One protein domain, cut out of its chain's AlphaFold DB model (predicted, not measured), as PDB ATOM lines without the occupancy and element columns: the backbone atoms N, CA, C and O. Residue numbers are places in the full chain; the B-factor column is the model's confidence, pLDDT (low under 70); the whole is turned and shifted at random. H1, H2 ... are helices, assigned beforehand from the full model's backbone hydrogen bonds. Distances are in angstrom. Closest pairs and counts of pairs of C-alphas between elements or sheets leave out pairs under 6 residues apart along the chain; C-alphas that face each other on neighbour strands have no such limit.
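What this domain is: This is residues 141 to 202 of the 284 residues of the protein "Carboxypeptidase-like protein" of Thermoflavifilum aggregans (UniProt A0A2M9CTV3). What is the main picture? From residue 141 the printed part runs out along H1, H2 and a link, turns through a small head of H3 and H4, and folds back along the long helix H5, which is side by side with H1, with few contacts between the two runs. What is it made of? The printed part has 62 residues with five named helices, H1 to H5 in order, and no named strand: the class is all helix. How compact is it? It is loose, with a radius of gyration of the C-alphas of 14.0 A, and its outline is a rod spanning 41 by 20 by 16 A.

Where its parts are: Where are the first helices? H1 is residues 141 to 150, 14.4 A long, from C-alpha 141 at (9.110, 20.476, 19.593); H2 is residues 152 to 155. What follows? H3 is residues 163 to 167, H4 residues 169 to 177, 12.4 A, and H5 residues 179 to 202, 34.5 A, ending at C-alpha 202 at (15.501, 13.646, 18.947).

How they stand to each other: How does H1 stand to H5? They are close but not clearly touching, the closest C-alphas being Ser 144 and Glu 195, 7.2 A apart, at a shallow tilt of 13 degrees, opposite ways. What else meets H5? H2 touches residues 184 to 188 of it alone, closest at the C-alphas of Leu 155 and Gln 188, 5.9 A. H4 and H5 only just touch, only at the corner by their link, with 3 pairs of C-alphas within 8 A, the closest Asp 175 and Gln 181 at 5.8 A; they are about perpendicular at 80 degrees. Where is H3, and are the backbones helical? H3 is close to but not clearly touching H4, the closest C-alphas being Ala 165 and Ala 172, 5.7 A, and is apart from H5. In H1, H3, H4 and H5 every O i to N i+4 pair is within hydrogen-bond range; H2 is too short for such a pair.

The domain as a whole: How far does it reach? The two C-alphas farthest apart, Val 170 and Ser 202, are 41.8 A apart. Is it whole and confident? The printed part has no cut, and no link is long. Its mean pLDDT is 82.2, with residues 159 to 166 under 70.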
ATOM      1  N   TYR A 141       9.629  19.226  19.051       82.19
ATOM      2  CA  TYR A 141       9.110  20.476  19.593       82.19
ATOM      3  C   TYR A 141       7.661  20.725  19.168       82.19
ATOM      4  O   TYR A 141       6.828  21.041  20.016       82.19
ATOM      5  N   ARG A 142       7.330  20.542  17.883       84.94
ATOM      6  CA  ARG A 142       5.946  20.699  17.401       84.94
ATOM      7  C   ARG A 142       5.018  19.650  17.996       84.94
ATOM      8  O   ARG A 142       3.947  19.999  18.482       84.94
ATOM      9  N   ASP A 143       5.453  18.395  18.016       84.00
ATOM     10  CA  ASP A 143       4.641  17.279  18.507       84.00
ATOM     11  C   ASP A 143       4.431  17.351  20.034       84.00
ATOM     12  O   ASP A 143       3.423  16.876  20.558       84.00
ATOM     13  N   SER A 144       5.366  17.955  20.777       86.44
ATOM     14  CA  SER A 144       5.201  18.250  22.208       86.44
ATOM     15  C   SER A 144       4.200  19.387  22.442       86.44
ATOM     16  O   SER A 144       3.318  19.247  23.290       86.44
ATOM     17  N   MET A 145       4.269  20.469  21.658       87.44
ATOM     18  CA  MET A 145       3.316  21.583  21.755       87.44
ATOM     19  C   MET A 145       1.881  21.147  21.427       87.44
ATOM     20  O   MET A 145       0.968  21.432  22.195       87.44
ATOM     21  N   GLU A 146       1.690  20.382  20.349       88.62
ATOM     22  CA  GLU A 146       0.377  19.863  19.944       88.62
ATOM     23  C   GLU A 146      -0.248  18.977  21.038       88.62
ATOM     24  O   GLU A 146      -1.425  19.120  21.376       88.62
ATOM     25  N   ARG A 147       0.546  18.103  21.672       86.12
ATOM     26  CA  ARG A 147       0.074  17.276  22.797       86.12
ATOM     27  C   ARG A 147      -0.269  18.103  24.028       86.12
ATOM     28  O   ARG A 147      -1.251  17.800  24.708       86.12
ATOM     29  N   ARG A 148       0.505  19.155  24.312       88.25
ATOM     30  CA  ARG A 148       0.225  20.093  25.406       88.25
ATOM     31  C   ARG A 148      -1.120  20.791  25.205       88.25
ATOM     32  O   ARG A 148      -1.856  20.957  26.173       88.25
ATOM     33  N   GLU A 149      -1.445  21.162  23.970       89.81
ATOM     34  CA  GLU A 149      -2.735  21.756  23.609       89.81
ATOM     35  C   GLU A 149      -3.876  20.737  23.721       89.81
ATOM     36  O   GLU A 149      -4.873  21.001  24.393       89.81
ATOM     37  N   LEU A 150      -3.706  19.542  23.146       89.75
ATOM     38  CA  LEU A 150      -4.726  18.487  23.139       89.75
ATOM     39  C   LEU A 150      -5.079  17.996  24.550       89.75
ATOM     40  O   LEU A 150      -6.248  17.789  24.877       89.75
ATOM     41  N   TYR A 151      -4.065  17.812  25.396       88.25
ATOM     42  CA  TYR A 151      -4.210  17.240  26.733       88.25
ATOM     43  C   TYR A 151      -4.071  18.264  27.860       88.25
ATOM     44  O   TYR A 151      -3.969  17.878  29.028       88.25
ATOM     45  N   GLY A 152      -4.116  19.562  27.546       87.25
ATOM     46  CA  GLY A 152      -3.882  20.646  28.505       87.25
ATOM     47  C   GLY A 152      -4.730  20.544  29.774       87.25
ATOM     48  O   GLY A 152      -4.217  20.752  30.871       87.25
ATOM     49  N   PHE A 153      -5.992  20.113  29.657       86.56
ATOM     50  CA  PHE A 153      -6.869  19.896  30.815       86.56
ATOM     51  C   PHE A 153      -6.339  18.825  31.782       86.56
ATOM     52  O   PHE A 153      -6.358  19.028  32.991       86.56
ATOM     53  N   ALA A 154      -5.871  17.682  31.271       85.69
ATOM     54  CA  ALA A 154      -5.360  16.591  32.101       85.69
ATOM     55  C   ALA A 154      -3.939  16.883  32.611       85.69
ATOM     56  O   ALA A 154      -3.611  16.567  33.754       85.69
ATOM     57  N   LEU A 155      -3.102  17.516  31.784       85.06
ATOM     58  CA  LEU A 155      -1.720  17.869  32.121       85.06
ATOM     59  C   LEU A 155      -1.617  19.049  33.096       85.06
ATOM     60  O   LEU A 155      -0.646  19.130  33.842       85.06
ATOM     61  N   GLY A 156      -2.605  19.947  33.105       80.88
ATOM     62  CA  GLY A 156      -2.658  21.110  33.994       80.88
ATOM     63  C   GLY A 156      -3.186  20.817  35.400       80.88
ATOM     64  O   GLY A 156      -3.188  21.713  36.236       80.88
ATOM     65  N   GLN A 157      -3.643  19.593  35.682       81.12
ATOM     66  CA  GLN A 157      -4.102  19.246  37.026       81.12
ATOM     67  C   GLN A 157      -2.922  19.142  37.989       81.12
ATOM     68  O   GLN A 157      -2.120  18.204  37.912       81.12
ATOM     69  N   GLU A 158      -2.839  20.096  38.912       71.12
ATOM     70  CA  GLU A 158      -1.844  20.085  39.973       71.12
ATOM     71  C   GLU A 158      -2.091  18.923  40.931       71.12
ATOM     72  O   GLU A 158      -3.213  18.644  41.352       71.12
ATOM     73  N   LYS A 159      -1.016  18.219  41.285       69.69
ATOM     74  CA  LYS A 159      -1.078  17.176  42.304       69.69
ATOM     75  C   LYS A 159      -0.965  17.843  43.673       69.69
ATOM     76  O   LYS A 159       0.031  18.509  43.936       69.69
ATOM     77  N   THR A 160      -1.890  17.586  44.593       65.25
ATOM     78  CA  THR A 160      -1.739  18.011  45.995       65.25
ATOM     79  C   THR A 160      -0.680  17.146  46.694       65.25
ATOM     80  O   THR A 160      -0.991  16.075  47.211       65.25
ATOM     81  N   HIS A 161       0.592  17.548  46.660       62.91
ATOM     82  CA  HIS A 161       1.697  16.854  47.344       62.91
ATOM     83  C   HIS A 161       2.568  17.847  48.136       62.91
ATOM     84  O   HIS A 161       2.597  19.042  47.843       62.91
ATOM     85  N   GLY A 162       3.292  17.358  49.150       61.03
ATOM     86  CA  GLY A 162       4.214  18.169  49.959       61.03
ATOM     87  C   GLY A 162       3.513  19.111  50.949       61.03
ATOM     88  O   GLY A 162       2.458  18.775  51.485       61.03
ATOM     89  N   LEU A 163       4.079  20.300  51.197       52.25
ATOM     90  CA  LEU A 163       3.520  21.306  52.124       52.25
ATOM     91  C   LEU A 163       2.076  21.730  51.770       52.25
ATOM     92  O   LEU A 163       1.321  22.131  52.653       52.25
ATOM     93  N   GLY A 164       1.662  21.580  50.506       60.12
ATOM     94  CA  GLY A 164       0.279  21.801  50.061       60.12
ATOM     95  C   GLY A 164      -0.717  20.734  50.538       60.12
ATOM     96  O   GLY A 164      -1.883  21.038  50.772       60.12
ATOM     97  N   ALA A 165      -0.265  19.495  50.754       61.06
ATOM     98  CA  ALA A 165      -1.090  18.438  51.348       61.06
ATOM     99  C   ALA A 165      -1.250  18.616  52.869       61.06
ATOM    100  O   ALA A 165      -2.248  18.182  53.435       61.06
ATOM    101  N   VAL A 166      -0.295  19.295  53.522       62.44
ATOM    102  CA  VAL A 166      -0.399  19.689  54.939       62.44
ATOM    103  C   VAL A 166      -1.435  20.800  55.114       62.44
ATOM    104  O   VAL A 166      -2.208  20.764  56.068       62.44
ATOM    105  N   SER A 167      -1.484  21.765  54.189       72.38
ATOM    106  CA  SER A 167      -2.461  22.859  54.242       72.38
ATOM    107  C   SER A 167      -3.866  22.443  53.795       72.38
ATOM    108  O   SER A 167      -4.841  22.992  54.300       72.38
ATOM    109  N   HIS A 168      -3.992  21.450  52.905       73.44
ATOM    110  CA  HIS A 168      -5.282  20.959  52.402       73.44
ATOM    111  C   HIS A 168      -5.375  19.421  52.457       73.44
ATOM    112  O   HIS A 168      -5.430  18.756  51.416       73.44
ATOM    113  N   PRO A 169      -5.440  18.828  53.667       71.88
ATOM    114  CA  PRO A 169      -5.450  17.373  53.839       71.88
ATOM    115  C   PRO A 169      -6.704  16.713  53.251       71.88
ATOM    116  O   PRO A 169      -6.657  15.570  52.804       71.88
ATOM    117  N   VAL A 170      -7.823  17.446  53.203       76.19
ATOM    118  CA  VAL A 170      -9.088  16.966  52.632       76.19
ATOM    119  C   VAL A 170      -8.959  16.761  51.123       76.19
ATOM    120  O   VAL A 170      -9.294  15.685  50.636       76.19
ATOM    121  N   SER A 171      -8.413  17.733  50.390       75.94
ATOM    122  CA  SER A 171      -8.213  17.624  48.937       75.94
ATOM    123  C   SER A 171      -7.264  16.478  48.582       75.94
ATOM    124  O   SER A 171      -7.589  15.659  47.729       75.94
ATOM    125  N   ALA A 172      -6.160  16.335  49.322       79.62
ATOM    126  CA  ALA A 172      -5.226  15.227  49.126       79.62
ATOM    127  C   ALA A 172      -5.871  13.853  49.369       79.62
ATOM    128  O   ALA A 172      -5.609  12.898  48.633       79.62
ATOM    129  N   LEU A 173      -6.747  13.751  50.374       72.62
ATOM    130  CA  LEU A 173      -7.500  12.531  50.648       72.62
ATOM    131  C   LEU A 173      -8.521  12.225  49.537       72.62
ATOM    132  O   LEU A 173      -8.586  11.085  49.071       72.62
ATOM    133  N   PHE A 174      -9.287  13.224  49.083       74.94
ATOM    134  CA  PHE A 174     -10.244  13.076  47.977       74.94
ATOM    135  C   PHE A 174      -9.560  12.617  46.685       74.94
ATOM    136  O   PHE A 174     -10.022  11.672  46.036       74.94
ATOM    137  N   ASP A 175      -8.425  13.221  46.352       77.38
ATOM    138  CA  ASP A 175      -7.644  12.886  45.167       77.38
ATOM    139  C   ASP A 175      -7.076  11.460  45.238       77.38
ATOM    140  O   ASP A 175      -7.146  10.700  44.268       77.38
ATOM    141  N   ALA A 176      -6.587  11.041  46.409       76.56
ATOM    142  CA  ALA A 176      -6.069   9.691  46.627       76.56
ATOM    143  C   ALA A 176      -7.157   8.595  46.578       76.56
ATOM    144  O   ALA A 176      -6.861   7.437  46.255       76.56
ATOM    145  N   LEU A 177      -8.415   8.929  46.874       75.81
ATOM    146  CA  LEU A 177      -9.554   8.002  46.815       75.81
ATOM    147  C   LEU A 177     -10.214   7.956  45.427       75.81
ATOM    148  O   LEU A 177     -10.792   6.931  45.052       75.81
ATOM    149  N   SER A 178     -10.102   9.021  44.631       85.62
ATOM    150  CA  SER A 178     -10.753   9.129  43.323       85.62
ATOM    151  C   SER A 178     -10.086   8.256  42.250       85.62
ATOM    152  O   SER A 178      -8.930   8.448  41.871       85.62
ATOM    153  N   LYS A 179     -10.847   7.311  41.673       87.12
ATOM    154  CA  LYS A 179     -10.390   6.485  40.534       87.12
ATOM    155  C   LYS A 179     -10.012   7.336  39.316       87.12
ATOM    156  O   LYS A 179      -9.024   7.035  38.652       87.12
ATOM    157  N   ARG A 180     -10.772   8.403  39.048       85.06
ATOM    158  CA  ARG A 180     -10.527   9.329  37.930       85.06
ATOM    159  C   ARG A 180      -9.205  10.077  38.112       85.06
ATOM    160  O   ARG A 180      -8.441  10.188  37.162       85.06
ATOM    161  N   GLN A 181      -8.906  10.529  39.329       82.81
ATOM    162  CA  GLN A 181      -7.679  11.278  39.603       82.81
ATOM    163  C   GLN A 181      -6.428  10.406  39.442       82.81
ATOM    164  O   GLN A 181      -5.446  10.825  38.832       82.81
ATOM    165  N   LYS A 182      -6.501   9.137  39.871       85.69
ATOM    166  CA  LYS A 182      -5.439   8.147  39.627       85.69
ATOM    167  C   LYS A 182      -5.167   7.929  38.142       85.69
ATOM    168  O   LYS A 182      -4.007   7.834  37.754       85.69
ATOM    169  N   GLN A 183      -6.214   7.867  37.317       88.19
ATOM    170  CA  GLN A 183      -6.064   7.748  35.862       88.19
ATOM    171  C   GLN A 183      -5.359   8.971  35.273       88.19
ATOM    172  O   GLN A 183      -4.468   8.805  34.446       88.19
ATOM    173  N   ILE A 184      -5.695  10.178  35.737       88.50
ATOM    174  CA  ILE A 184      -5.052  11.412  35.271       88.50
ATOM    175  C   ILE A 184      -3.580  11.454  35.690       88.50
ATOM    176  O   ILE A 184      -2.726  11.743  34.863       88.50
ATOM    177  N   TRP A 185      -3.238  11.088  36.925       86.44
ATOM    178  CA  TRP A 185      -1.835  11.027  37.352       86.44
ATOM    179  C   TRP A 185      -1.028   9.955  36.625       86.44
ATOM    180  O   TRP A 185       0.147  10.166  36.329       86.44
ATOM    181  N   HIS A 186      -1.647   8.806  36.349       91.50
ATOM    182  CA  HIS A 186      -1.037   7.755  35.547       91.50
ATOM    183  C   HIS A 186      -0.786   8.246  34.117       91.50
ATOM    184  O   HIS A 186       0.315   8.077  33.604       91.50
ATOM    185  N   PHE A 187      -1.766   8.924  33.516       91.62
ATOM    186  CA  PHE A 187      -1.631   9.565  32.211       91.62
ATOM    187  C   PHE A 187      -0.515  10.619  32.200       91.62
ATOM    188  O   PHE A 187       0.373  10.542  31.362       91.62
ATOM    189  N   GLN A 188      -0.484  11.530  33.176       90.62
ATOM    190  CA  GLN A 188       0.587  12.524  33.320       90.62
ATOM    191  C   GLN A 188       1.973  11.869  33.410       90.62
ATOM    192  O   GLN A 188       2.929  12.364  32.825       90.62
ATOM    193  N   LYS A 189       2.090  10.754  34.145       91.62
ATOM    194  CA  LYS A 189       3.351  10.013  34.267       91.62
ATOM    195  C   LYS A 189       3.761   9.372  32.940       91.62
ATOM    196  O   LYS A 189       4.934   9.440  32.592       91.62
ATOM    197  N   ILE A 190       2.814   8.773  32.217       92.31
ATOM    198  CA  ILE A 190       3.062   8.218  30.882       92.31
ATOM    199  C   ILE A 190       3.507   9.321  29.923       92.31
ATOM    200  O   ILE A 190       4.520   9.151  29.258       92.31
ATOM    201  N   GLU A 191       2.798  10.451  29.879       90.81
ATOM    202  CA  GLU A 191       3.154  11.575  29.006       90.81
ATOM    203  C   GLU A 191       4.548  12.110  29.323       90.81
ATOM    204  O   GLU A 191       5.341  12.315  28.408       90.81
ATOM    205  N   GLN A 192       4.890  12.252  30.607       91.38
ATOM    206  CA  GLN A 192       6.235  12.643  31.022       91.38
ATOM    207  C   GLN A 192       7.290  11.646  30.516       91.38
ATOM    208  O   GLN A 192       8.290  12.054  29.931       91.38
ATOM    209  N   GLN A 193       7.075  10.344  30.717       92.44
ATOM    210  CA  GLN A 193       8.004   9.307  30.247       92.44
ATOM    211  C   GLN A 193       8.139   9.316  28.723       92.44
ATOM    212  O   GLN A 193       9.241   9.200  28.188       92.44
ATOM    213  N   PHE A 194       7.028   9.495  28.016       91.38
ATOM    214  CA  PHE A 194       7.014   9.566  26.566       91.38
ATOM    215  C   PHE A 194       7.752  10.812  26.056       91.38
ATOM    216  O   PHE A 194       8.563  10.710  25.139       91.38
ATOM    217  N   GLU A 195       7.543  11.985  26.664       90.00
ATOM    218  CA  GLU A 195       8.288  13.206  26.334       90.00
ATOM    219  C   GLU A 195       9.794  13.034  26.522       90.00
ATOM    220  O   GLU A 195      10.561  13.483  25.668       90.00
ATOM    221  N   GLN A 196      10.216  12.364  27.596       92.94
ATOM    222  CA  GLN A 196      11.623  12.057  27.852       92.94
ATOM    223  C   GLN A 196      12.207  11.154  26.760       92.94
ATOM    224  O   GLN A 196      13.261  11.462  26.206       92.94
ATOM    225  N   GLN A 197      11.505  10.080  26.392       90.50
ATOM    226  CA  GLN A 197      11.940   9.172  25.327       90.50
ATOM    227  C   GLN A 197      12.031   9.874  23.971       90.50
ATOM    228  O   GLN A 197      13.015   9.708  23.252       90.50
ATOM    229  N   GLN A 198      11.039  10.695  23.626       89.88
ATOM    230  CA  GLN A 198      11.053  11.452  22.374       89.88
ATOM    231  C   GLN A 198      12.171  12.500  22.351       89.88
ATOM    232  O   GLN A 198      12.806  12.693  21.314       89.88
ATOM    233  N   TYR A 199      12.472  13.135  23.489       90.88
ATOM    234  CA  TYR A 199      13.623  14.029  23.601       90.88
ATOM    235  C   TYR A 199      14.934  13.277  23.347       90.88
ATOM    236  O   TYR A 199      15.735  13.716  22.518       90.88
ATOM    237  N   ILE A 200      15.128  12.120  23.988       92.31
ATOM    238  CA  ILE A 200      16.304  11.264  23.774       92.31
ATOM    239  C   ILE A 200      16.409  10.872  22.296       92.31
ATOM    240  O   ILE A 200      17.454  11.090  21.692       92.31
ATOM    241  N   ALA A 201      15.325  10.395  21.680       90.19
ATOM    242  CA  ALA A 201      15.299  10.025  20.264       90.19
ATOM    243  C   ALA A 201      15.585  11.213  19.323       90.19
ATOM    244  O   ALA A 201      16.169  11.043  18.250       90.19
ATOM    245  N   SER A 202      15.210  12.433  19.721       88.69
ATOM    246  CA  SER A 202      15.501  13.646  18.947       88.69
ATOM    247  C   SER A 202      16.994  14.008  18.949       88.69
ATOM    248  O   SER A 202      17.510  14.485  17.931       88.69
TER     249      SER A 202